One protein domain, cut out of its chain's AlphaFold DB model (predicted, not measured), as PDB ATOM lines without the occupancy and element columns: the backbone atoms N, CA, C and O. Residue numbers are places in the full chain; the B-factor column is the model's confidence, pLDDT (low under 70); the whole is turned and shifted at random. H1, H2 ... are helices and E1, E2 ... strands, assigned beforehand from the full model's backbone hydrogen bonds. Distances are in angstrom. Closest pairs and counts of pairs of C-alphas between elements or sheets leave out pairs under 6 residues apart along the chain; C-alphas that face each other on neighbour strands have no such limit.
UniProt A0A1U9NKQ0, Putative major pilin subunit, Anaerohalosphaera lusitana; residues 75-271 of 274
ATOM      1  N   THR A  75     179.879 234.805 314.540       46.19
ATOM      2  CA  THR A  75     179.057 233.752 313.904       46.19
ATOM      3  C   THR A  75     177.881 234.217 313.023       46.19
ATOM      4  O   THR A  75     177.073 233.394 312.593       46.19
ATOM      5  N   GLY A  76     177.749 235.514 312.742       46.00
ATOM      6  CA  GLY A  76     176.635 236.082 311.965       46.00
ATOM      7  C   GLY A  76     177.033 236.778 310.667       46.00
ATOM      8  O   GLY A  76     176.155 237.106 309.881       46.00
ATOM      9  N   ARG A  77     178.327 236.998 310.441       55.16
ATOM     10  CA  ARG A  77     178.886 237.545 309.205       55.16
ATOM     11  C   ARG A  77     180.212 236.845 308.970       55.16
ATOM     12  O   ARG A  77     181.035 236.846 309.888       55.16
ATOM     13  N   PRO A  78     180.428 236.196 307.820       54.25
ATOM     14  CA  PRO A  78     181.705 235.564 307.558       54.25
ATOM     15  C   PRO A  78     182.821 236.613 307.610       54.25
ATOM     16  O   PRO A  78     182.948 237.460 306.743       54.25
ATOM     17  N   ASN A  79     183.615 236.511 308.677       64.31
ATOM     18  CA  ASN A  79     184.966 237.037 308.848       64.31
ATOM     19  C   ASN A  79     185.115 238.489 308.420       64.31
ATOM     20  O   ASN A  79     185.395 238.809 307.274       64.31
ATOM     21  N   VAL A  80     185.006 239.387 309.386       70.00
ATOM     22  CA  VAL A  80     185.236 240.796 309.118       70.00
ATOM     23  C   VAL A  80     186.727 241.086 309.240       70.00
ATOM     24  O   VAL A  80     187.341 240.841 310.281       70.00
ATOM     25  N   ILE A  81     187.325 241.602 308.170       76.94
ATOM     26  CA  ILE A  81     188.735 241.984 308.162       76.94
ATOM     27  C   ILE A  81     188.944 243.426 308.597       76.94
ATOM     28  O   ILE A  81     190.075 243.721 308.950       76.94
ATOM     29  N   ASN A  82     187.891 244.256 308.681       73.38
ATOM     30  CA  ASN A  82     187.893 245.589 309.305       73.38
ATOM     31  C   ASN A  82     186.583 245.852 310.072       73.38
ATOM     32  O   ASN A  82     185.533 246.020 309.456       73.38
ATOM     33  N   ARG A  83     186.645 245.860 311.413       69.31
ATOM     34  CA  ARG A  83     185.553 246.247 312.331       69.31
ATOM     35  C   ARG A  83     186.105 246.534 313.723       69.31
ATOM     36  O   ARG A  83     186.644 245.609 314.326       69.31
ATOM     37  N   PRO A  84     185.860 247.722 314.297       52.91
ATOM     38  CA  PRO A  84     186.124 247.905 315.715       52.91
ATOM     39  C   PRO A  84     184.887 248.414 316.460       52.91
ATOM     40  O   PRO A  84     184.481 249.568 316.334       52.91
ATOM     41  N   GLN A  85     184.328 247.545 317.302       54.25
ATOM     42  CA  GLN A  85     183.631 247.989 318.516       54.25
ATOM     43  C   GLN A  85     184.365 247.533 319.795       54.25
ATOM     44  O   GLN A  85     184.154 248.144 320.832       54.25
ATOM     45  N   ASP A  86     185.317 246.579 319.724       53.50
ATOM     46  CA  ASP A  86     186.027 246.050 320.909       53.50
ATOM     47  C   ASP A  86     187.504 245.617 320.688       53.50
ATOM     48  O   ASP A  86     188.111 245.036 321.588       53.50
ATOM     49  N   GLY A  87     188.117 245.863 319.519       65.06
ATOM     50  CA  GLY A  87     189.504 245.449 319.239       65.06
ATOM     51  C   GLY A  87     189.895 245.516 317.760       65.06
ATOM     52  O   GLY A  87     189.104 245.969 316.935       65.06
ATOM     53  N   LYS A  88     191.114 245.062 317.438       73.25
ATOM     54  CA  LYS A  88     191.631 244.974 316.061       73.25
ATOM     55  C   LYS A  88     191.076 243.740 315.339       73.25
ATOM     56  O   LYS A  88     190.914 242.680 315.945       73.25
ATOM     57  N   SER A  89     190.823 243.856 314.043       77.75
ATOM     58  CA  SER A  89     190.377 242.756 313.176       77.75
ATOM     59  C   SER A  89     191.544 241.892 312.679       77.75
ATOM     60  O   SER A  89     192.710 242.294 312.722       77.75
ATOM     61  N   ALA A  90     191.243 240.703 312.142       80.38
ATOM     62  CA  ALA A  90     192.243 239.833 311.514       80.38
ATOM     63  C   ALA A  90     193.030 240.551 310.407       80.38
ATOM     64  O   ALA A  90     194.244 240.376 310.306       80.38
ATOM     65  N   GLY A  91     192.345 241.369 309.603       83.81
ATOM     66  CA  GLY A  91     192.964 242.160 308.548       83.81
ATOM     67  C   GLY A  91     193.995 243.148 309.084       83.81
ATOM     68  O   GLY A  91     195.111 243.181 308.573       83.81
ATOM     69  N   GLU A  92     193.668 243.873 310.154       83.00
ATOM     70  CA  GLU A  92     194.559 244.866 310.760       83.00
ATOM     71  C   GLU A  92     195.819 244.226 311.370       83.00
ATOM     72  O   GLU A  92     196.929 244.728 311.193       83.00
ATOM     73  N   TYR A  93     195.686 243.079 312.047       86.44
ATOM     74  CA  TYR A  93     196.851 242.354 312.574       86.44
ATOM     75  C   TYR A  93     197.767 241.824 311.475       86.44
ATOM     76  O   TYR A  93     198.991 241.815 311.626       86.44
ATOM     77  N   LEU A  94     197.167 241.345 310.387       89.69
ATOM     78  CA  LEU A  94     197.887 240.716 309.293       89.69
ATOM     79  C   LEU A  94     198.373 241.717 308.246       89.69
ATOM     80  O   LEU A  94     199.214 241.340 307.442       89.69
ATOM     81  N   TYR A  95     197.962 242.986 308.302       89.44
ATOM     82  CA  TYR A  95     198.315 244.017 307.319       89.44
ATOM     83  C   TYR A  95     199.826 244.205 307.115       89.44
ATOM     84  O   TYR A  95     200.297 244.600 306.047       89.44
ATOM     85  N   THR A  96     200.638 243.946 308.139       92.50
ATOM     86  CA  THR A  96     202.106 244.017 308.014       92.50
ATOM     87  C   THR A  96     202.703 242.839 307.238       92.50
ATOM     88  O   THR A  96     203.799 242.972 306.700       92.50
ATOM     89  N   TYR A  97     201.969 241.731 307.118       94.12
ATOM     90  CA  TYR A  97     202.373 240.492 306.448       94.12
ATOM     91  C   TYR A  97     201.636 240.262 305.120       94.12
ATOM     92  O   TYR A  97     202.179 239.626 304.220       94.12
ATOM     93  N   ILE A  98     200.413 240.778 304.993       93.25
ATOM     94  CA  ILE A  98     199.534 240.646 303.831       93.25
ATOM     95  C   ILE A  98     199.104 242.052 303.431       93.25
ATOM     96  O   ILE A  98     198.330 242.695 304.128       93.25
ATOM     97  N   LYS A  99     199.659 242.547 302.325       92.25
ATOM     98  CA  LYS A  99     199.369 243.898 301.827       92.25
ATOM     99  C   LYS A  99     198.190 243.945 300.873       92.25
ATOM    100  O   LYS A  99     197.489 244.945 300.837       92.25
ATOM    101  N   ASP A 100     197.981 242.871 300.125       91.94
ATOM    102  CA  ASP A 100     196.906 242.764 299.150       91.94
ATOM    103  C   ASP A 100     195.619 242.277 299.830       91.94
ATOM    104  O   ASP A 100     195.541 241.143 300.309       91.94
ATOM    105  N   ALA A 101     194.605 243.139 299.867       88.44
ATOM    106  CA  ALA A 101     193.309 242.857 300.470       88.44
ATOM    107  C   ALA A 101     192.513 241.790 299.695       88.44
ATOM    108  O   ALA A 101     191.680 241.084 300.269       88.44
ATOM    109  N   SER A 102     192.772 241.622 298.393       88.25
ATOM    110  CA  SER A 102     192.063 240.644 297.558       88.25
ATOM    111  C   SER A 102     192.323 239.198 297.996       88.25
ATOM    112  O   SER A 102     191.497 238.313 297.761       88.25
ATOM    113  N   VAL A 103     193.425 238.968 298.719       91.75
ATOM    114  CA  VAL A 103     193.820 237.678 299.299       91.75
ATOM    115  C   VAL A 103     192.776 237.132 300.278       91.75
ATOM    116  O   VAL A 103     192.703 235.923 300.463       91.75
ATOM    117  N   TYR A 104     191.928 237.979 300.866       89.44
ATOM    118  CA  TYR A 104     190.844 237.569 301.767       89.44
ATOM    119  C   TYR A 104     189.575 237.097 301.041       89.44
ATOM    120  O   TYR A 104     188.609 236.678 301.680       89.44
ATOM    121  N   ASN A 105     189.555 237.133 299.708       87.62
ATOM    122  CA  ASN A 105     188.369 236.809 298.927       87.62
ATOM    123  C   ASN A 105     188.602 235.639 297.976       87.62
ATOM    124  O   ASN A 105     189.668 235.466 297.383       87.62
ATOM    125  N   CYS A 106     187.551 234.840 297.813       88.88
ATOM    126  CA  CYS A 106     187.500 233.730 296.887       88.88
ATOM    127  C   CYS A 106     187.138 234.245 295.483       88.88
ATOM    128  O   CYS A 106     186.009 234.683 295.258       88.88
ATOM    129  N   PRO A 107     188.010 234.104 294.467       89.00
ATOM    130  CA  PRO A 107     187.729 234.598 293.113       89.00
ATOM    131  C   PRO A 107     186.508 233.953 292.429       89.00
ATOM    132  O   PRO A 107     186.032 234.439 291.391       89.00
ATOM    133  N   MET A 108     186.009 232.829 292.960       86.56
ATOM    134  CA  MET A 108     184.845 232.114 292.428       86.56
ATOM    135  C   MET A 108     183.541 232.887 292.623       86.56
ATOM    136  O   MET A 108     182.693 232.857 291.725       86.56
ATOM    137  N   THR A 109     183.411 233.616 293.731       80.50
ATOM    138  CA  THR A 109     182.215 234.401 294.086       80.50
ATOM    139  C   THR A 109     181.949 235.537 293.100       80.50
ATOM    140  O   THR A 109     180.814 235.970 292.926       80.50
ATOM    141  N   GLY A 110     182.985 235.966 292.373       75.31
ATOM    142  CA  GLY A 110     182.910 237.134 291.503       75.31
ATOM    143  C   GLY A 110     183.099 238.446 292.253       75.31
ATOM    144  O   GLY A 110     182.704 239.471 291.706       75.31
ATOM    145  N   PHE A 111     183.688 238.386 293.452       77.88
ATOM    146  CA  PHE A 111     184.312 239.535 294.096       77.88
ATOM    147  C   PHE A 111     185.228 240.259 293.106       77.88
ATOM    148  O   PHE A 111     186.022 239.618 292.405       77.88
ATOM    149  N   ASP A 112     185.083 241.575 293.058       78.38
ATOM    150  CA  ASP A 112     185.886 242.472 292.249       78.38
ATOM    151  C   ASP A 112     186.580 243.454 293.195       78.38
ATOM    152  O   ASP A 112     185.929 244.270 293.840       78.38
ATOM    153  N   ALA A 113     187.901 243.322 293.327       73.75
ATOM    154  CA  ALA A 113     188.686 244.157 294.236       73.75
ATOM    155  C   ALA A 113     188.709 245.633 293.797       73.75
ATOM    156  O   ALA A 113     188.942 246.515 294.627       73.75
ATOM    157  N   ASP A 114     188.451 245.882 292.509       80.44
ATOM    158  CA  ASP A 114     188.442 247.211 291.906       80.44
ATOM    159  C   ASP A 114     187.067 247.891 292.026       80.44
ATOM    160  O   ASP A 114     186.928 249.083 291.730       80.44
ATOM    161  N   GLU A 115     186.038 247.159 292.474       82.88
ATOM    162  CA  GLU A 115     184.717 247.722 292.729       82.88
ATOM    163  C   GLU A 115     184.798 248.758 293.858       82.88
ATOM    164  O   GLU A 115     185.315 248.505 294.951       82.88
ATOM    165  N   LYS A 116     184.295 249.966 293.578       86.44
ATOM    166  CA  LYS A 116     184.295 251.065 294.542       86.44
ATOM    167  C   LYS A 116     183.066 250.997 295.436       86.44
ATOM    168  O   LYS A 116     181.935 250.950 294.959       86.44
ATOM    169  N   ILE A 117     183.306 251.083 296.735       82.06
ATOM    170  CA  ILE A 117     182.300 251.152 297.786       82.06
ATOM    171  C   ILE A 117     181.987 252.623 298.055       82.06
ATOM    172  O   ILE A 117     182.872 253.396 298.427       82.06
ATOM    173  N   THR A 118     180.722 253.006 297.883       85.38
ATOM    174  CA  THR A 118     180.232 254.357 298.191       85.38
ATOM    175  C   THR A 118     179.797 254.445 299.651       85.38
ATOM    176  O   THR A 118     178.899 253.725 300.088       85.38
ATOM    177  N   MET A 119     180.417 255.352 300.398       82.06
ATOM    178  CA  MET A 119     180.109 255.628 301.798       82.06
ATOM    179  C   MET A 119     178.847 256.486 301.946       82.06
ATOM    180  O   MET A 119     178.471 257.200 301.014       82.06
ATOM    181  N   PRO A 120     178.211 256.503 303.135       80.56
ATOM    182  CA  PRO A 120     177.095 257.405 303.426       80.56
ATOM    183  C   PRO A 120     177.416 258.896 303.227       80.56
ATOM    184  O   PRO A 120     176.505 259.678 302.967       80.56
ATOM    185  N   SER A 121     178.694 259.290 303.322       82.25
ATOM    186  CA  SER A 121     179.162 260.650 303.017       82.25
ATOM    187  C   SER A 121     179.088 261.010 301.526       82.25
ATOM    188  O   SER A 121     179.152 262.189 301.186       82.25
ATOM    189  N   GLY A 122     178.947 260.018 300.641       86.62
ATOM    190  CA  GLY A 122     179.030 260.154 299.186       86.62
ATOM    191  C   GLY A 122     180.421 259.865 298.610       86.62
ATOM    192  O   GLY A 122     180.546 259.697 297.399       86.62
ATOM    193  N   ASP A 123     181.450 259.757 299.456       89.50
ATOM    194  CA  ASP A 123     182.805 259.404 299.027       89.50
ATOM    195  C   ASP A 123     182.888 257.937 298.603       89.50
ATOM    196  O   ASP A 123     182.206 257.074 299.156       89.50
ATOM    197  N   THR A 124     183.759 257.636 297.643       90.38
ATOM    198  CA  THR A 124     183.939 256.274 297.128       90.38
ATOM    199  C   THR A 124     185.355 255.786 297.366       90.38
ATOM    200  O   THR A 124     186.298 256.479 296.980       90.38
ATOM    201  N   TYR A 125     185.495 254.571 297.881       88.00
ATOM    202  CA  TYR A 125     186.785 253.944 298.154       88.00
ATOM    203  C   TYR A 125     186.827 252.549 297.541       88.00
ATOM    204  O   TYR A 125     185.833 251.825 297.555       88.00
ATOM    205  N   SER A 126     187.971 252.158 296.999       88.62
ATOM    206  CA  SER A 126     188.242 250.766 296.650       88.62
ATOM    207  C   SER A 126     188.345 249.906 297.907       88.62
ATOM    208  O   SER A 126     188.619 250.387 299.012       88.62
ATOM    209  N   TYR A 127     188.175 248.599 297.729       85.31
ATOM    210  CA  TYR A 127     188.357 247.633 298.806       85.31
ATOM    211  C   TYR A 127     189.769 247.712 299.421       85.31
ATOM    212  O   TYR A 127     189.921 247.641 300.639       85.31
ATOM    213  N   GLN A 128     190.795 247.926 298.587       89.62
ATOM    214  CA  GLN A 128     192.181 248.091 299.029       89.62
ATOM    215  C   GLN A 128     192.379 249.374 299.851       89.62
ATOM    216  O   GLN A 128     192.985 249.318 300.916       89.62
ATOM    217  N   GLU A 129     191.832 250.514 299.422       89.44
ATOM    218  CA  GLU A 129     191.955 251.778 300.170       89.44
ATOM    219  C   GLU A 129     191.337 251.672 301.567       89.44
ATOM    220  O   GLU A 129     191.911 252.164 302.539       89.44
ATOM    221  N   LEU A 130     190.197 250.992 301.693       86.19
ATOM    222  CA  LEU A 130     189.576 250.756 302.996       86.19
ATOM    223  C   LEU A 130     190.366 249.767 303.853       86.19
ATOM    224  O   LEU A 130     190.339 249.866 305.079       86.19
ATOM    225  N   TYR A 131     191.059 248.811 303.230       87.06
ATOM    226  CA  TYR A 131     191.952 247.897 303.931       87.06
ATOM    227  C   TYR A 131     193.180 248.619 304.498       87.06
ATOM    228  O   TYR A 131     193.578 248.359 305.632       87.06
ATOM    229  N   GLU A 132     193.737 249.560 303.738       88.56
ATOM    230  CA  GLU A 132     194.893 250.368 304.135       88.56
ATOM    231  C   GLU A 132     194.549 251.453 305.165       88.56
ATOM    232  O   GLU A 132     195.418 251.826 305.950       88.56
ATOM    233  N   ASN A 133     193.296 251.926 305.179       86.81
ATOM    234  CA  ASN A 133     192.811 253.014 306.036       86.81
ATOM    235  C   ASN A 133     191.568 252.569 306.842       86.81
ATOM    236  O   ASN A 133     190.450 253.044 306.591       86.81
ATOM    237  N   PRO A 134     191.716 251.638 307.804       80.44
ATOM    238  CA  PRO A 134     190.591 251.035 308.527       80.44
ATOM    239  C   PRO A 134     189.747 252.052 309.315       80.44
ATOM    240  O   PRO A 134     188.548 251.843 309.509       80.44
ATOM    241  N   GLU A 135     190.324 253.183 309.720       81.75
ATOM    242  CA  GLU A 135     189.628 254.318 310.334       81.75
ATOM    243  C   GLU A 135     188.512 254.910 309.454       81.75
ATOM    244  O   GLU A 135     187.484 255.344 309.980       81.75
ATOM    245  N   ILE A 136     188.655 254.883 308.124       82.75
ATOM    246  CA  ILE A 136     187.616 255.354 307.192       82.75
ATOM    247  C   ILE A 136     186.406 254.417 307.247       82.75
ATOM    248  O   ILE A 136     185.260 254.866 307.359       82.75
ATOM    249  N   ALA A 137     186.659 253.106 307.222       77.25
ATOM    250  CA  ALA A 137     185.617 252.095 307.372       77.25
ATOM    251  C   ALA A 137     184.938 252.206 308.752       77.25
ATOM    252  O   ALA A 137     183.711 252.156 308.852       77.25
ATOM    253  N   GLN A 138     185.717 252.469 309.808       75.50
ATOM    254  CA  GLN A 138     185.221 252.647 311.173       75.50
ATOM    255  C   GLN A 138     184.254 253.828 311.316       75.50
ATOM    256  O   GLN A 138     183.175 253.654 311.884       75.50
ATOM    257  N   GLN A 139     184.611 255.017 310.817       72.44
ATOM    258  CA  GLN A 139     183.770 256.220 310.931       72.44
ATOM    259  C   GLN A 139     182.375 256.022 310.328       72.44
ATOM    260  O   GLN A 139     181.400 256.608 310.793       72.44
ATOM    261  N   ASN A 140     182.278 255.149 309.327       70.56
ATOM    262  CA  ASN A 140     181.050 254.867 308.600       70.56
ATOM    263  C   ASN A 140     180.356 253.577 309.066       70.56
ATOM    264  O   ASN A 140     179.361 253.175 308.465       70.56
ATOM    265  N   SER A 141     180.859 252.927 310.127       71.00
ATOM    266  CA  SER A 141     180.402 251.600 310.576       71.00
ATOM    267  C   SER A 141     180.349 250.574 309.434       71.00
ATOM    268  O   SER A 141     179.464 249.716 309.399       71.00
ATOM    269  N   TYR A 142     181.277 250.693 308.481       74.19
ATOM    270  CA  TYR A 142     181.387 249.812 307.329       74.19
ATOM    271  C   TYR A 142     182.304 248.636 307.660       74.19
ATOM    272  O   TYR A 142     183.363 248.800 308.265       74.19
ATOM    273  N   GLU A 143     181.885 247.441 307.259       73.81
ATOM    274  CA  GLU A 143     182.587 246.192 307.533       73.81
ATOM    275  C   GLU A 143     183.140 245.652 306.223       73.81
ATOM    276  O   GLU A 143     182.395 245.420 305.274       73.81
ATOM    277  N   ILE A 144     184.452 245.446 306.177       76.25
ATOM    278  CA  ILE A 144     185.064 244.747 305.052       76.25
ATOM    279  C   ILE A 144     185.026 243.254 305.358       76.25
ATOM    280  O   ILE A 144     185.666 242.804 306.308       76.25
ATOM    281  N   GLU A 145     184.274 242.494 304.571       75.81
ATOM    282  CA  GLU A 145     184.094 241.058 304.783       75.81
ATOM    283  C   GLU A 145     185.128 240.213 304.022       75.81
ATOM    284  O   GLU A 145     185.699 240.648 303.022       75.81
ATOM    285  N   CYS A 146     185.363 238.996 304.512       80.25
ATOM    286  CA  CYS A 146     186.253 237.978 303.960       80.25
ATOM    287  C   CYS A 146     185.443 236.715 303.658       80.25
ATOM    288  O   CYS A 146     184.641 236.239 304.460       80.25
ATOM    289  N   GLN A 147     185.686 236.122 302.494       82.81
ATOM    290  CA  GLN A 147     184.927 234.958 302.025       82.81
ATOM    291  C   GLN A 147     185.465 233.627 302.555       82.81
ATOM    292  O   GLN A 147     184.879 232.570 302.296       82.81
ATOM    293  N   TYR A 148     186.549 233.661 303.323       87.50
ATOM    294  CA  TYR A 148     187.135 232.507 303.992       87.50
ATOM    295  C   TYR A 148     186.823 232.519 305.482       87.50
ATOM    296  O   TYR A 148     186.949 233.554 306.126       87.50
ATOM    297  N   ALA A 149     186.500 231.356 306.040       84.38
ATOM    298  CA  ALA A 149     186.407 231.121 307.472       84.38
ATOM    299  C   ALA A 149     187.798 231.147 308.115       84.38
ATOM    300  O   ALA A 149     188.592 230.232 307.907       84.38
ATOM    301  N   LEU A 150     188.084 232.183 308.906       85.31
ATOM    302  CA  LEU A 150     189.313 232.311 309.688       85.31
ATOM    303  C   LEU A 150     189.064 231.683 311.061       85.31
ATOM    304  O   LEU A 150     188.374 232.248 311.907       85.31
ATOM    305  N   LEU A 151     189.584 230.476 311.268       82.31
ATOM    306  CA  LEU A 151     189.154 229.625 312.375       82.31
ATOM    307  C   LEU A 151     190.006 229.794 313.635       82.31
ATOM    308  O   LEU A 151     189.555 229.465 314.724       82.31
ATOM    309  N   TRP A 152     191.215 230.349 313.537       78.81
ATOM    310  CA  TRP A 152     192.173 230.382 314.650       78.81
ATOM    311  C   TRP A 152     191.719 231.132 315.910       78.81
ATOM    312  O   TRP A 152     192.308 230.901 316.957       78.81
ATOM    313  N   ASN A 153     190.699 231.989 315.820       68.38
ATOM    314  CA  ASN A 153     190.025 232.632 316.954       68.38
ATOM    315  C   ASN A 153     188.533 232.834 316.631       68.38
ATOM    316  O   ASN A 153     187.999 233.936 316.726       68.38
ATOM    317  N   TYR A 154     187.876 231.779 316.146       71.00
ATOM    318  CA  TYR A 154     186.461 231.843 315.790       71.00
ATOM    319  C   TYR A 154     185.566 231.765 317.032       71.00
ATOM    320  O   TYR A 154     185.454 230.721 317.688       71.00
ATOM    321  N   GLU A 155     184.909 232.883 317.336       62.66
ATOM    322  CA  GLU A 155     184.057 233.071 318.507       62.66
ATOM    323  C   GLU A 155     182.591 233.278 318.093       62.66
ATOM    324  O   GLU A 155     182.257 233.841 317.050       62.66
ATOM    325  N   ALA A 156     181.657 232.821 318.922       55.88
ATOM    326  CA  ALA A 156     180.258 233.177 318.750       55.88
ATOM    327  C   ALA A 156     180.053 234.676 318.969       55.88
ATOM    328  O   ALA A 156     180.829 235.339 319.653       55.88
ATOM    329  N   PHE A 157     178.931 235.203 318.480       54.12
ATOM    330  CA  PHE A 157     178.477 236.558 318.811       54.12
ATOM    331  C   PHE A 157     178.460 236.839 320.332       54.12
ATOM    332  O   PHE A 157     178.682 237.966 320.760       54.12
ATOM    333  N   GLN A 158     178.254 235.806 321.156       57.59
ATOM    334  CA  GLN A 158     178.296 235.891 322.621       57.59
ATOM    335  C   GLN A 158     179.720 235.840 323.217       57.59
ATOM    336  O   GLN A 158     179.858 235.739 324.432       57.59
ATOM    337  N   ARG A 159     180.773 235.932 322.388       60.50
ATOM    338  CA  ARG A 159     182.197 235.834 322.770       60.50
ATOM    339  C   ARG A 159     182.570 234.517 323.458       60.50
ATOM    340  O   ARG A 159     183.509 234.453 324.247       60.50
ATOM    341  N   GLU A 160     181.827 233.457 323.157       61.59
ATOM    342  CA  GLU A 160     182.198 232.099 323.545       61.59
ATOM    343  C   GLU A 160     182.980 231.439 322.402       61.59
ATOM    344  O   GLU A 160     182.555 231.534 321.245       61.59
ATOM    345  N   PRO A 161     184.107 230.762 322.675       62.06
ATOM    346  CA  PRO A 161     184.883 230.101 321.634       62.06
ATOM    347  C   PRO A 161     184.082 228.936 321.039       62.06
ATOM    348  O   PRO A 161     183.804 227.946 321.715       62.06
ATOM    349  N   VAL A 162     183.732 229.043 319.756       64.81
ATOM    350  CA  VAL A 162     183.019 227.986 319.012       64.81
ATOM    351  C   VAL A 162     184.007 226.990 318.423       64.81
ATOM    352  O   VAL A 162     183.723 225.794 318.338       64.81
ATOM    353  N   PHE A 163     185.182 227.475 318.031       72.62
ATOM    354  CA  PHE A 163     186.273 226.650 317.546       72.62
ATOM    355  C   PHE A 163     187.552 227.021 318.283       72.62
ATOM    356  O   PHE A 163     187.970 228.179 318.307       72.62
ATOM    357  N   ILE A 164     188.195 226.016 318.876       69.50
ATOM    358  CA  ILE A 164     189.504 226.195 319.491       69.50
ATOM    359  C   ILE A 164     190.537 226.042 318.382       69.50
ATOM    360  O   ILE A 164     190.903 224.931 317.990       69.50
ATOM    361  N   GLY A 165     190.978 227.190 317.876       70.62
ATOM    362  CA  GLY A 165     192.037 227.303 316.889       70.62
ATOM    363  C   GLY A 165     193.308 226.526 317.239       70.62
ATOM    364  O   GLY A 165     193.510 226.111 318.388       70.62
ATOM    365  N   PRO A 166     194.207 226.339 316.263       73.44
ATOM    366  CA  PRO A 166     195.546 225.851 316.539       73.44
ATOM    367  C   PRO A 166     196.207 226.727 317.605       73.44
ATOM    368  O   PRO A 166     196.241 227.951 317.515       73.44
ATOM    369  N   GLY A 167     196.728 226.088 318.642       70.56
ATOM    370  CA  GLY A 167     197.343 226.755 319.778       70.56
ATOM    371  C   GLY A 167     198.141 225.757 320.606       70.56
ATOM    372  O   GLY A 167     198.036 224.554 320.368       70.56
ATOM    373  N   PRO A 168     198.903 226.207 321.617       65.56
ATOM    374  CA  PRO A 168     199.858 225.357 322.339       65.56
ATOM    375  C   PRO A 168     199.256 224.093 322.970       65.56
ATOM    376  O   PRO A 168     199.977 223.149 323.276       65.56
ATOM    377  N   LYS A 169     197.939 224.092 323.204       66.88
ATOM    378  CA  LYS A 169     197.189 222.991 323.819       66.88
ATOM    379  C   LYS A 169     196.166 222.339 322.878       66.88
ATOM    380  O   LYS A 169     195.527 221.373 323.282       66.88
ATOM    381  N   SER A 170     195.984 222.865 321.666       72.44
ATOM    382  CA  SER A 170     195.001 222.356 320.704       72.44
ATOM    383  C   SER A 170     195.622 221.261 319.839       72.44
ATOM    384  O   SER A 170     196.785 221.354 319.451       72.44
ATOM    385  N   LYS A 171     194.849 220.216 319.526       75.50
ATOM    386  CA  LYS A 171     195.237 219.210 318.522       75.50
ATOM    387  C   LYS A 171     194.873 219.651 317.101       75.50
ATOM    388  O   LYS A 171     195.309 219.018 316.139       75.50
ATOM    389  N   ASN A 172     194.110 220.734 316.979       80.69
ATOM    390  CA  ASN A 172     193.516 221.186 315.733       80.69
ATOM    391  C   ASN A 172     194.597 221.838 314.889       80.69
ATOM    392  O   ASN A 172     195.340 222.697 315.361       80.69
ATOM    393  N   LYS A 173     194.686 221.421 313.629       86.62
ATOM    394  CA  LYS A 173     195.648 221.977 312.668       86.62
ATOM    395  C   LYS A 173     194.994 222.884 311.640       86.62
ATOM    396  O   LYS A 173     195.719 223.580 310.932       86.62
ATOM    397  N   LEU A 174     193.666 222.841 311.547       88.06
ATOM    398  CA  LEU A 174     192.871 223.627 310.620       88.06
ATOM    399  C   LEU A 174     192.883 225.095 311.046       88.06
ATOM    400  O   LEU A 174     192.553 225.423 312.185       88.06
ATOM    401  N   LEU A 175     193.283 225.966 310.127       88.19
ATOM    402  CA  LEU A 175     193.467 227.390 310.387       88.19
ATOM    403  C   LEU A 175     192.470 228.225 309.580       88.19
ATOM    404  O   LEU A 175     191.878 229.165 310.101       88.19
ATOM    405  N   ILE A 176     192.239 227.846 308.327       89.69
ATOM    406  CA  ILE A 176     191.332 228.532 307.413       89.69
ATOM    407  C   ILE A 176     190.547 227.509 306.603       89.69
ATOM    408  O   ILE A 176     191.068 226.444 306.282       89.69
ATOM    409  N   CYS A 177     189.315 227.819 306.231       90.62
ATOM    410  CA  CYS A 177     188.638 227.089 305.168       90.62
ATOM    411  C   CYS A 177     187.737 228.013 304.362       90.62
ATOM    412  O   CYS A 177     187.480 229.157 304.731       90.62
ATOM    413  N   ASP A 178     187.246 227.514 303.242       90.81
ATOM    414  CA  ASP A 178     186.191 228.186 302.510       90.81
ATOM    415  C   ASP A 178     184.932 228.305 303.367       90.81
ATOM    416  O   ASP A 178     184.578 227.407 304.134       90.81
ATOM    417  N   THR A 179     184.250 229.441 303.241       86.38
ATOM    418  CA  THR A 179     183.005 229.651 303.973       86.38
ATOM    419  C   THR A 179     181.920 228.736 303.423       86.38
ATOM    420  O   THR A 179     181.609 228.791 302.228       86.38
ATOM    421  N   PHE A 180     181.322 227.949 304.315       86.50
ATOM    422  CA  PHE A 180     180.115 227.177 304.068       86.50
ATOM    423  C   PHE A 180     179.187 227.288 305.270       86.50
ATOM    424  O   PHE A 180     179.555 226.974 306.407       86.50
ATOM    425  N   MET A 181     177.989 227.805 305.037       82.19
ATOM    426  CA  MET A 181     177.047 228.080 306.107       82.19
ATOM    427  C   MET A 181     175.609 227.959 305.639       82.19
ATOM    428  O   MET A 181     175.312 228.008 304.449       82.19
ATOM    429  N   TYR A 182     174.713 227.863 306.607       80.88
ATOM    430  CA  TYR A 182     173.291 228.029 306.406       80.88
ATOM    431  C   TYR A 182     172.830 229.298 307.109       80.88
ATOM    432  O   TYR A 182     173.010 229.447 308.321       80.88
ATOM    433  N   THR A 183     172.247 230.216 306.356       74.88
ATOM    434  CA  THR A 183     171.731 231.475 306.867       74.88
ATOM    435  C   THR A 183     170.478 231.248 307.698       74.88
ATOM    436  O   THR A 183     169.588 230.480 307.348       74.88
ATOM    437  N   GLY A 184     170.400 231.931 308.829       68.62
ATOM    438  CA  GLY A 184     169.176 232.146 309.591       68.62
ATOM    439  C   GLY A 184     168.577 233.508 309.243       68.62
ATOM    440  O   GLY A 184     168.599 233.933 308.089       68.62
ATOM    441  N   ALA A 185     168.061 234.222 310.244       55.47
ATOM    442  CA  ALA A 185     167.280 235.439 310.031       55.47
ATOM    443  C   ALA A 185     168.060 236.635 309.427       55.47
ATOM    444  O   ALA A 185     167.414 237.519 308.870       55.47
ATOM    445  N   LEU A 186     169.402 236.707 309.508       52.47
ATOM    446  CA  LEU A 186     170.163 237.922 309.126       52.47
ATOM    447  C   LEU A 186     171.631 237.703 308.665       52.47
ATOM    448  O   LEU A 186     172.416 238.645 308.681       52.47
ATOM    449  N   ALA A 187     172.052 236.493 308.282       53.06
ATOM    450  CA  ALA A 187     173.491 236.192 308.152       53.06
ATOM    451  C   ALA A 187     174.232 236.664 306.884       53.06
ATOM    452  O   ALA A 187     175.453 236.557 306.844       53.06
ATOM    453  N   LEU A 188     173.549 237.163 305.850       55.72
ATOM    454  CA  LEU A 188     174.187 237.593 304.590       55.72
ATOM    455  C   LEU A 188     173.608 238.916 304.102       55.72
ATOM    456  O   LEU A 188     173.020 239.020 303.025       55.72
ATOM    457  N   GLY A 189     173.753 239.923 304.956       54.16
ATOM    458  CA  GLY A 189     173.206 241.250 304.723       54.16
ATOM    459  C   GLY A 189     171.721 241.355 305.054       54.16
ATOM    460  O   GLY A 189     171.064 240.403 305.481       54.16
ATOM    461  N   LYS A 190     171.175 242.556 304.865       55.31
ATOM    462  CA  LYS A 190     169.779 242.884 305.209       55.31
ATOM    463  C   LYS A 190     168.744 242.282 304.244       55.31
ATOM    464  O   LYS A 190     167.571 242.621 304.368       55.31
ATOM    465  N   ASN A 191     169.146 241.436 303.286       65.44
ATOM    466  CA  ASN A 191     168.255 240.890 302.259       65.44
ATOM    467  C   ASN A 191     167.406 239.722 302.810       65.44
ATOM    468  O   ASN A 191     167.937 238.626 303.022       65.44
ATOM    469  N   PRO A 192     166.080 239.893 302.979       69.00
ATOM    470  CA  PRO A 192     165.218 238.854 303.539       69.00
ATOM    471  C   PRO A 192     165.088 237.607 302.653       69.00
ATOM    472  O   PRO A 192     164.742 236.542 303.153       69.00
ATOM    473  N   GLN A 193     165.373 237.706 301.347       70.56
ATOM    474  CA  GLN A 193     165.281 236.565 300.422       70.56
ATOM    475  C   GLN A 193     166.359 235.503 300.673       70.56
ATOM    476  O   GLN A 193     166.174 234.336 300.320       70.56
ATOM    477  N   ASN A 194     167.450 235.897 301.331       69.62
ATOM    478  CA  ASN A 194     168.587 235.034 301.625       69.62
ATOM    479  C   ASN A 194     168.499 234.389 303.012       69.62
ATOM    480  O   ASN A 194     169.482 233.811 303.463       69.62
ATOM    481  N   GLN A 195     167.347 234.453 303.686       75.62
ATOM    482  CA  GLN A 195     167.093 233.749 304.947       75.62
ATOM    483  C   GLN A 195     166.790 232.265 304.714       75.62
ATOM    484  O   GLN A 195     166.068 231.912 303.779       75.62
ATOM    485  N   ASN A 196     167.265 231.401 305.616       78.38
ATOM    486  CA  ASN A 196     167.055 229.950 305.559       78.38
ATOM    487  C   ASN A 196     167.581 229.336 304.249       78.38
ATOM    488  O   ASN A 196     166.904 228.547 303.580       78.38
ATOM    489  N   LYS A 197     168.787 229.748 303.852       80.56
ATOM    490  CA  LYS A 197     169.469 229.317 302.630       80.56
ATOM    491  C   LYS A 197     170.888 228.864 302.930       80.56
ATOM    492  O   LYS A 197     171.548 229.359 303.835       80.56
ATOM    493  N   TRP A 198     171.387 227.951 302.117       82.56
ATOM    494  CA  TRP A 198     172.803 227.628 302.079       82.56
ATOM    495  C   TRP A 198     173.580 228.753 301.418       82.56
ATOM    496  O   TRP A 198     173.121 229.340 300.442       82.56
ATOM    497  N   ALA A 199     174.777 229.011 301.921       82.12
ATOM    498  CA  ALA A 199     175.698 229.959 301.343       82.12
ATOM    499  C   ALA A 199     177.116 229.417 301.335       82.12
ATOM    500  O   ALA A 199     177.594 228.848 302.321       82.12
ATOM    501  N   CYS A 200     177.783 229.596 300.203       85.56
ATOM    502  CA  CYS A 200     179.127 229.097 299.996       85.56
ATOM    503  C   CYS A 200     179.967 230.081 299.183       85.56
ATOM    504  O   CYS A 200     179.478 230.750 298.271       85.56
ATOM    505  N   SER A 201     181.262 230.141 299.485       86.94
ATOM    506  CA  SER A 201     182.252 230.849 298.657       86.94
ATOM    507  C   SER A 201     182.501 230.166 297.299       86.94
ATOM    508  O   SER A 201     183.125 230.746 296.409       86.94
ATOM    509  N   HIS A 202     182.000 228.940 297.126       88.50
ATOM    510  CA  HIS A 202     182.136 228.113 295.932       88.50
ATOM    511  C   HIS A 202     180.769 227.789 295.312       88.50
ATOM    512  O   HIS A 202     179.764 227.743 296.021       88.50
ATOM    513  N   PRO A 203     180.707 227.590 293.982       83.12
ATOM    514  CA  PRO A 203     179.450 227.325 293.295       83.12
ATOM    515  C   PRO A 203     178.843 225.982 293.698       83.12
ATOM    516  O   PRO A 203     179.546 224.976 293.784       83.12
ATOM    517  N   PHE A 204     177.518 225.965 293.837       78.50
ATOM    518  CA  PHE A 204     176.725 224.736 293.796       78.50
ATOM    519  C   PHE A 204     176.585 224.260 292.345       78.50
ATOM    520  O   PHE A 204     176.507 225.092 291.438       78.50
ATOM    521  N   ASP A 205     176.456 222.947 292.125       67.88
ATOM    522  CA  ASP A 205     176.245 222.354 290.788       67.88
ATOM    523  C   ASP A 205     175.057 222.987 290.030       67.88
ATOM    524  O   ASP A 205     175.083 223.103 288.806       67.88
ATOM    525  N   THR A 206     174.028 223.429 290.758       58.06
ATOM    526  CA  THR A 206     172.799 224.042 290.221       58.06
ATOM    527  C   THR A 206     172.556 225.465 290.738       58.06
ATOM    528  O   THR A 206     171.450 225.988 290.617       58.06
ATOM    529  N   GLY A 207     173.556 226.092 291.364       54.91
ATOM    530  CA  GLY A 207     173.387 227.363 292.070       54.91
ATOM    531  C   GLY A 207     173.344 228.572 291.142       54.91
ATOM    532  O   GLY A 207     174.161 228.712 290.230       54.91
ATOM    533  N   THR A 208     172.434 229.502 291.417       56.69
ATOM    534  CA  THR A 208     172.456 230.845 290.830       56.69
ATOM    535  C   THR A 208     173.397 231.744 291.624       56.69
ATOM    536  O   THR A 208     173.394 231.737 292.854       56.69
ATOM    537  N   LYS A 209     174.212 232.535 290.919       58.69
ATOM    538  CA  LYS A 209     175.002 233.600 291.545       58.69
ATOM    539  C   LYS A 209     174.063 234.692 292.026       58.69
ATOM    540  O   LYS A 209     173.305 235.213 291.211       58.69
ATOM    541  N   ASP A 210     174.166 235.060 293.293       55.69
ATOM    542  CA  ASP A 210     173.458 236.212 293.826       55.69
ATOM    543  C   ASP A 210     174.466 237.302 294.209       55.69
ATOM    544  O   ASP A 210     175.355 237.089 295.029       55.69
ATOM    545  N   LYS A 211     174.343 238.464 293.562       53.75
ATOM    546  CA  LYS A 211     175.104 239.681 293.884       53.75
ATOM    547  C   LYS A 211     174.299 240.657 294.753       53.75
ATOM    548  O   LYS A 211     174.761 241.759 295.004       53.75
ATOM    549  N   THR A 212     173.078 240.298 295.153       46.44
ATOM    550  CA  THR A 212     172.181 241.165 295.934       46.44
ATOM    551  C   THR A 212     172.399 241.063 297.444       46.44
ATOM    552  O   THR A 212     171.773 241.801 298.203       46.44
ATOM    553  N   ALA A 213     173.269 240.158 297.894       49.06
ATOM    554  CA  ALA A 213     173.787 240.163 299.254       49.06
ATOM    555  C   ALA A 213     174.905 241.212 299.379       49.06
ATOM    556  O   ALA A 213     175.667 241.411 298.436       49.06
ATOM    557  N   ASP A 214     175.058 241.808 300.568       52.03
ATOM    558  CA  ASP A 214     176.159 242.735 300.909       52.03
ATOM    559  C   ASP A 214     177.560 242.080 300.761       52.03
ATOM    560  O   ASP A 214     178.589 242.733 300.903       52.03
ATOM    561  N   VAL A 215     177.593 240.774 300.465       60.75
ATOM    562  CA  VAL A 215     178.769 239.913 300.357       60.75
ATOM    563  C   VAL A 215     178.543 238.916 299.229       60.75
ATOM    564  O   VAL A 215     177.528 238.215 299.206       60.75
ATOM    565  N   ALA A 216     179.493 238.805 298.301       69.94
ATOM    566  CA  ALA A 216     179.357 237.869 297.193       69.94
ATOM    567  C   ALA A 216     179.492 236.416 297.684       69.94
ATOM    568  O   ALA A 216     180.577 235.968 298.051       69.94
ATOM    569  N   PHE A 217     178.395 235.664 297.634       76.88
ATOM    570  CA  PHE A 217     178.356 234.222 297.863       76.88
ATOM    571  C   PHE A 217     177.465 233.553 296.821       76.88
ATOM    572  O   PHE A 217     176.633 234.176 296.163       76.88
ATOM    573  N   PHE A 218     177.627 232.248 296.675       77.25
ATOM    574  CA  PHE A 218     176.607 231.433 296.041       77.25
ATOM    575  C   PHE A 218     175.534 231.131 297.073       77.25
ATOM    576  O   PHE A 218     175.876 230.764 298.196       77.25
ATOM    577  N   ILE A 219     174.264 231.230 296.678       75.62
ATOM    578  CA  ILE A 219     173.113 230.919 297.530       75.62
ATOM    579  C   ILE A 219     172.404 229.670 296.998       75.62
ATOM    580  O   ILE A 219     172.188 229.526 295.793       75.62
ATOM    581  N   GLY A 220     172.065 228.752 297.901       72.88
ATOM    582  CA  GLY A 220     171.387 227.491 297.617       72.88
ATOM    583  C   GLY A 220     170.200 227.262 298.552       72.88
ATOM    584  O   GLY A 220     170.120 227.821 299.642       72.88
ATOM    585  N   SER A 221     169.245 226.436 298.139       71.75
ATOM    586  CA  SER A 221     168.149 225.970 298.997       71.75
ATOM    587  C   SER A 221     168.424 224.553 299.478       71.75
ATOM    588  O   SER A 221     168.929 223.762 298.697       71.75
ATOM    589  N   GLY A 222     168.043 224.226 300.709       70.81
ATOM    590  CA  GLY A 222     168.153 222.869 301.245       70.81
ATOM    591  C   GLY A 222     167.751 222.814 302.716       70.81
ATOM    592  O   GLY A 222     167.540 223.861 303.337       70.81
ATOM    593  N   ASP A 223     167.650 221.604 303.261       71.06
ATOM    594  CA  ASP A 223     167.513 221.405 304.704       71.06
ATOM    595  C   ASP A 223     168.861 221.684 305.377       71.06
ATOM    596  O   ASP A 223     169.922 221.365 304.846       71.06
ATOM    597  N   VAL A 224     168.816 222.324 306.535       72.19
ATOM    598  CA  VAL A 224     169.989 222.693 307.313       72.19
ATOM    599  C   VAL A 224     170.574 221.522 308.096       72.19
ATOM    600  O   VAL A 224     171.770 221.525 308.395       72.19
ATOM    601  N   ASP A 225     169.736 220.567 308.504       69.50
ATOM    602  CA  ASP A 225     170.107 219.449 309.374       69.50
ATOM    603  C   ASP A 225     170.632 218.234 308.595       69.50
ATOM    604  O   ASP A 225     171.270 217.377 309.201       69.50
ATOM    605  N   ASP A 226     170.461 218.191 307.269       67.50
ATOM    606  CA  ASP A 226     170.855 217.032 306.466       67.50
ATOM    607  C   ASP A 226     171.517 217.397 305.123       67.50
ATOM    608  O   ASP A 226     170.929 217.266 304.048       67.50
ATOM    609  N   ILE A 227     172.800 217.786 305.176       72.19
ATOM    610  CA  ILE A 227     173.650 217.957 303.976       72.19
ATOM    611  C   ILE A 227     173.695 216.670 303.138       72.19
ATOM    612  O   ILE A 227     173.849 216.724 301.918       72.19
ATOM    613  N   ASN A 228     173.563 215.502 303.769       67.44
ATOM    614  CA  ASN A 228     173.737 214.210 303.111       67.44
ATOM    615  C   ASN A 228     172.561 213.827 302.203       67.44
ATOM    616  O   ASN A 228     172.720 212.965 301.333       67.44
ATOM    617  N   THR A 229     171.415 214.489 302.349       67.62
ATOM    618  CA  THR A 229     170.258 214.297 301.463       67.62
ATOM    619  C   THR A 229     170.295 215.153 300.202       67.62
ATOM    620  O   THR A 229     169.676 214.781 299.204       67.62
ATOM    621  N   ASP A 230     171.066 216.244 300.186       73.31
ATOM    622  CA  ASP A 230     171.155 217.145 299.036       73.31
ATOM    623  C   ASP A 230     172.426 216.892 298.208       73.31
ATOM    624  O   ASP A 230     173.548 217.262 298.566       73.31
ATOM    625  N   ASN A 231     172.246 216.282 297.036       72.25
ATOM    626  CA  ASN A 231     173.343 215.991 296.111       72.25
ATOM    627  C   ASN A 231     174.107 217.238 295.636       72.25
ATOM    628  O   ASN A 231     175.287 217.109 295.305       72.25
ATOM    629  N   ALA A 232     173.473 218.413 295.578       73.62
ATOM    630  CA  ALA A 232     174.137 219.647 295.167       73.62
ATOM    631  C   ALA A 232     175.081 220.164 296.261       73.62
ATOM    632  O   ALA A 232     176.153 220.671 295.938       73.62
ATOM    633  N   LEU A 233     174.724 219.988 297.539       78.38
ATOM    634  CA  LEU A 233     175.558 220.386 298.677       78.38
ATOM    635  C   LEU A 233     176.760 219.459 298.864       78.38
ATOM    636  O   LEU A 233     177.863 219.910 299.166       78.38
ATOM    637  N   ARG A 234     176.565 218.158 298.636       80.88
ATOM    638  CA  ARG A 234     177.619 217.150 298.816       80.88
ATOM    639  C   ARG A 234     178.790 217.326 297.860       80.88
ATOM    640  O   ARG A 234     179.913 217.053 298.252       80.88
ATOM    641  N   LYS A 235     178.531 217.777 296.630       83.75
ATOM    642  CA  LYS A 235     179.527 217.848 295.545       83.75
ATOM    643  C   LYS A 235     180.312 219.154 295.491       83.75
ATOM    644  O   LYS A 235     181.224 219.277 294.670       83.75
ATOM    645  N   ILE A 236     179.970 220.128 296.335       87.44
ATOM    646  CA  ILE A 236     180.704 221.392 296.391       87.44
ATOM    647  C   ILE A 236     182.138 221.088 296.803       87.44
ATOM    648  O   ILE A 236     182.372 220.466 297.838       87.44
ATOM    649  N   LYS A 237     183.090 221.557 295.997       90.38
ATOM    650  CA  LYS A 237     184.519 221.435 296.280       90.38
ATOM    651  C   LYS A 237     185.029 222.720 296.898       90.38
ATOM    652  O   LYS A 237     184.936 223.781 296.284       90.38
ATOM    653  N   MET A 238     185.585 222.585 298.087       92.06
ATOM    654  CA  MET A 238     186.082 223.664 298.928       92.06
ATOM    655  C   MET A 238     187.513 223.368 299.358       92.06
ATOM    656  O   MET A 238     187.993 222.252 299.211       92.06
ATOM    657  N   ASN A 239     188.206 224.369 299.873       94.25
ATOM    658  CA  ASN A 239     189.599 224.334 300.267       94.25
ATOM    659  C   ASN A 239     189.722 224.595 301.765       94.25
ATOM    660  O   ASN A 239     189.087 225.504 302.307       94.25
ATOM    661  N   ALA A 240     190.563 223.801 302.414       93.12
ATOM    662  CA  ALA A 240     190.938 223.932 303.810       93.12
ATOM    663  C   ALA A 240     192.451 224.106 303.906       93.12
ATOM    664  O   ALA A 240     193.204 223.377 303.258       93.12
ATOM    665  N   GLY A 241     192.883 225.068 304.712       93.19
ATOM    666  CA  GLY A 241     194.272 225.415 304.946       93.19
ATOM    667  C   GLY A 241     194.701 225.190 306.392       93.19
ATOM    668  O   GLY A 241     193.946 225.436 307.339       93.19
ATOM    669  N   TYR A 242     195.951 224.769 306.560       90.81
ATOM    670  CA  TYR A 242     196.466 224.255 307.825       90.81
ATOM    671  C   TYR A 242     197.722 224.977 308.300       90.81
ATOM    672  O   TYR A 242     198.433 225.635 307.544       90.81
ATOM    673  N   THR A 243     198.019 224.807 309.583       89.06
ATOM    674  CA  THR A 243     199.186 225.402 310.262       89.06
ATOM    675  C   THR A 243     200.543 225.116 309.614       89.06
ATOM    676  O   THR A 243     201.444 225.937 309.731       89.06
ATOM    677  N   ASP A 244     200.715 224.004 308.906       89.56
ATOM    678  CA  ASP A 244     201.953 223.663 308.185       89.56
ATOM    679  C   ASP A 244     202.035 224.286 306.772       89.56
ATOM    680  O   ASP A 244     203.001 224.055 306.045       89.56
ATOM    681  N   GLY A 245     201.030 225.073 306.369       89.31
ATOM    682  CA  GLY A 245     200.957 225.734 305.068       89.31
ATOM    683  C   GLY A 245     200.320 224.897 303.954       89.31
ATOM    684  O   GLY A 245     200.168 225.404 302.834       89.31
ATOM    685  N   HIS A 246     199.930 223.641 304.206       92.25
ATOM    686  CA  HIS A 246     199.217 222.871 303.190       92.25
ATOM    687  C   HIS A 246     197.784 223.382 303.017       92.25
ATOM    688  O   HIS A 246     197.159 223.893 303.944       92.25
ATOM    689  N   VAL A 247     197.278 223.248 301.790       94.62
ATOM    690  CA  VAL A 247     195.874 223.496 301.456       94.62
ATOM    691  C   VAL A 247     195.379 222.303 300.659       94.62
ATOM    692  O   VAL A 247     195.998 221.925 299.651       94.62
ATOM    693  N   GLU A 248     194.277 221.715 301.088       93.62
ATOM    694  CA  GLU A 248     193.657 220.566 300.437       93.62
ATOM    695  C   GLU A 248     192.201 220.842 300.088       93.62
ATOM    696  O   GLU A 248     191.597 221.778 300.603       93.62
ATOM    697  N   VAL A 249     191.679 220.043 299.160       93.19
ATOM    698  CA  VAL A 249     190.290 220.144 298.725       93.19
ATOM    699  C   VAL A 249     189.466 219.137 299.517       93.19
ATOM    700  O   VAL A 249     189.886 217.988 299.630       93.19
ATOM    701  N   TYR A 250     188.306 219.563 300.000       92.44
ATOM    702  CA  TYR A 250     187.302 218.726 300.646       92.44
ATOM    703  C   TYR A 250     185.925 218.956 300.011       92.44
ATOM    704  O   TYR A 250     185.686 219.957 299.322       92.44
ATOM    705  N   GLU A 251     185.025 218.007 300.224       90.50
ATOM    706  CA  GLU A 251     183.643 218.044 299.763       90.50
ATOM    707  C   GLU A 251     182.691 218.533 300.860       90.50
ATOM    708  O   GLU A 251     182.923 218.328 302.050       90.50
ATOM    709  N   GLY A 252     181.565 219.141 300.475       87.75
ATOM    710  CA  GLY A 252     180.540 219.570 301.436       87.75
ATOM    711  C   GLY A 252     180.024 218.432 302.326       87.75
ATOM    712  O   GLY A 252     179.694 218.663 303.487       87.75
ATOM    713  N   SER A 253     180.037 217.193 301.822       86.88
ATOM    714  CA  SER A 253     179.679 215.994 302.596       86.88
ATOM    715  C   SER A 253     180.651 215.655 303.734       86.88
ATOM    716  O   SER A 253     180.274 214.951 304.663       86.88
ATOM    717  N   GLU A 254     181.876 216.179 303.697       88.50
ATOM    718  CA  GLU A 254     182.905 215.969 304.723       88.50
ATOM    719  C   GLU A 254     182.849 217.045 305.822       88.50
ATOM    720  O   GLU A 254     183.779 217.172 306.620       88.50
ATOM    721  N   THR A 255     181.788 217.861 305.849       87.62
ATOM    722  CA  THR A 255     181.633 218.954 306.811       87.62
ATOM    723  C   THR A 255     180.694 218.601 307.955       87.62
ATOM    724  O   THR A 255     179.669 217.946 307.779       87.62
ATOM    725  N   VAL A 256     181.014 219.108 309.143       84.25
ATOM    726  CA  VAL A 256     180.162 219.054 310.331       84.25
ATOM    727  C   VAL A 256     179.748 220.443 310.760       84.25
ATOM    728  O   VAL A 256     180.523 221.407 310.722       84.25
ATOM    729  N   ARG A 257     178.509 220.526 311.246       80.69
ATOM    730  CA  ARG A 257     177.992 221.731 311.881       80.69
ATOM    731  C   ARG A 257     178.831 222.068 313.111       80.69
ATOM    732  O   ARG A 257     179.016 221.236 313.999       80.69
ATOM    733  N   GLN A 258     179.266 223.318 313.205       75.06
ATOM    734  CA  GLN A 258     179.810 223.857 314.445       75.06
ATOM    735  C   GLN A 258     178.681 224.216 315.412       75.06
ATOM    736  O   GLN A 258     177.674 224.811 315.026       75.06
ATOM    737  N   GLN A 259     178.837 223.832 316.680       62.28
ATOM    738  CA  GLN A 259     177.855 224.112 317.723       62.28
ATOM    739  C   GLN A 259     177.935 225.595 318.099       62.28
ATOM    740  O   GLN A 259     178.761 226.000 318.906       62.28
ATOM    741  N   VAL A 260     177.093 226.409 317.465       59.03
ATOM    742  CA  VAL A 260     176.980 227.846 317.733       59.03
ATOM    743  C   VAL A 260     175.739 228.094 318.589       59.03
ATOM    744  O   VAL A 260     174.629 227.749 318.179       59.03
ATOM    745  N   TYR A 261     175.909 228.718 319.756       46.78
ATOM    746  CA  TYR A 261     174.792 229.211 320.565       46.78
ATOM    747  C   TYR A 261     174.254 230.528 319.980       46.78
ATOM    748  O   TYR A 261     174.995 231.495 319.831       46.78
ATOM    749  N   GLY A 262     172.958 230.547 319.634       55.56
ATOM    750  CA  GLY A 262     172.264 231.708 319.054       55.56
ATOM    751  C   GLY A 262     172.679 231.983 317.604       55.56
ATOM    752  O   GLY A 262     173.655 232.677 317.347       55.56
ATOM    753  N   ALA A 263     171.954 231.436 316.628       53.62
ATOM    754  CA  ALA A 263     172.440 231.399 315.249       53.62
ATOM    755  C   ALA A 263     171.699 232.376 314.326       53.62
ATOM    756  O   ALA A 263     170.555 232.145 313.939       53.62
ATOM    757  N   TRP A 264     172.399 233.434 313.914       62.44
ATOM    758  CA  TRP A 264     172.061 234.180 312.698       62.44
ATOM    759  C   TRP A 264     172.492 233.395 311.457       62.44
ATOM    760  O   TRP A 264     171.852 233.543 310.425       62.44
ATOM    761  N   ALA A 265     173.510 232.532 311.581       69.38
ATOM    762  CA  ALA A 265     173.898 231.476 310.647       69.38
ATOM    763  C   ALA A 265     174.424 230.244 311.402       69.38
ATOM    764  O   ALA A 265     174.889 230.335 312.539       69.38
ATOM    765  N   LYS A 266     174.366 229.085 310.745       78.19
ATOM    766  CA  LYS A 266     174.999 227.833 311.169       78.19
ATOM    767  C   LYS A 266     176.191 227.559 310.256       78.19
ATOM    768  O   LYS A 266     176.004 227.367 309.058       78.19
ATOM    769  N   THR A 267     177.396 227.532 310.811       80.06
ATOM    770  CA  THR A 267     178.635 227.322 310.046       80.06
ATOM    771  C   THR A 267     179.015 225.850 310.007       80.06
ATOM    772  O   THR A 267     178.868 225.133 311.000       80.06
ATOM    773  N   PHE A 268     179.533 225.416 308.866       84.00
ATOM    774  CA  PHE A 268     179.990 224.058 308.627       84.00
ATOM    775  C   PHE A 268     181.476 224.088 308.301       84.00
ATOM    776  O   PHE A 268     181.920 224.880 307.471       84.00
ATOM    777  N   ILE A 269     182.242 223.242 308.983       85.69
ATOM    778  CA  ILE A 269     183.684 223.111 308.757       85.69
ATOM    779  C   ILE A 269     184.028 221.640 308.517       85.69
ATOM    780  O   ILE A 269     183.262 220.767 308.927       85.69
ATOM    781  N   PRO A 270     185.177 221.347 307.904       86.00
ATOM    782  CA  PRO A 270     185.612 219.977 307.652       86.00
ATOM    783  C   PRO A 270     185.713 219.125 308.945       86.00
ATOM    784  O   PRO A 270     186.390 219.518 309.895       86.00
ATOM    785  N   GLU A 271     185.079 217.942 308.989       78.62
ATOM    786  CA  GLU A 271     184.982 217.068 310.180       78.62
ATOM    787  C   GLU A 271     186.282 216.376 310.552       78.62
ATOM    788  O   GLU A 271     186.709 216.432 311.704       78.62
TER     789      GLU A 271
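Overview. This is residues 75 to 271 of the 274 residues of the protein "Putative major pilin subunit" of Anaerohalosphaera lusitana (UniProt A0A1U9NKQ0). With little regular structure, the domain makes two lobes: a strongly twisted sheet, E8-E9-E7-E6-E13-E12, grazed by H5 and joined to E4-E5-E10-E11 where E5 runs on into E6, and a smaller one of E1, H1 to H4 and hairpin E2 and E3. Both sheets are antiparallel; 76 of 197 printed residues lie in five named helices and 13 named strands, class mixed. It is compact, radius of gyration of the C-alphas 16.3 A, spanning 47 by 42 by 30 A.

Along the chain. E13, residues 265 to 270, spans 16.7 A from C-alpha (173.898, 231.476, 310.647) to (185.612, 219.977, 307.652). E6 is residues 180 to 183, H2 101 to 104, H3 127 to 132.

Arrangement. E6 and E13 are antiparallel at 162 degrees, N 182 and O 266 within hydrogen-bond range at 2.8 A. H2 and H3 touch, C-alphas 101 and 128 being closest at 5.5 A. In H3 every O i to N i+4 pair is within range.

Size, cuts and confidence. The printed part has no cut; residues 151 to 173 form a long link; 55 residues have pLDDT under 70.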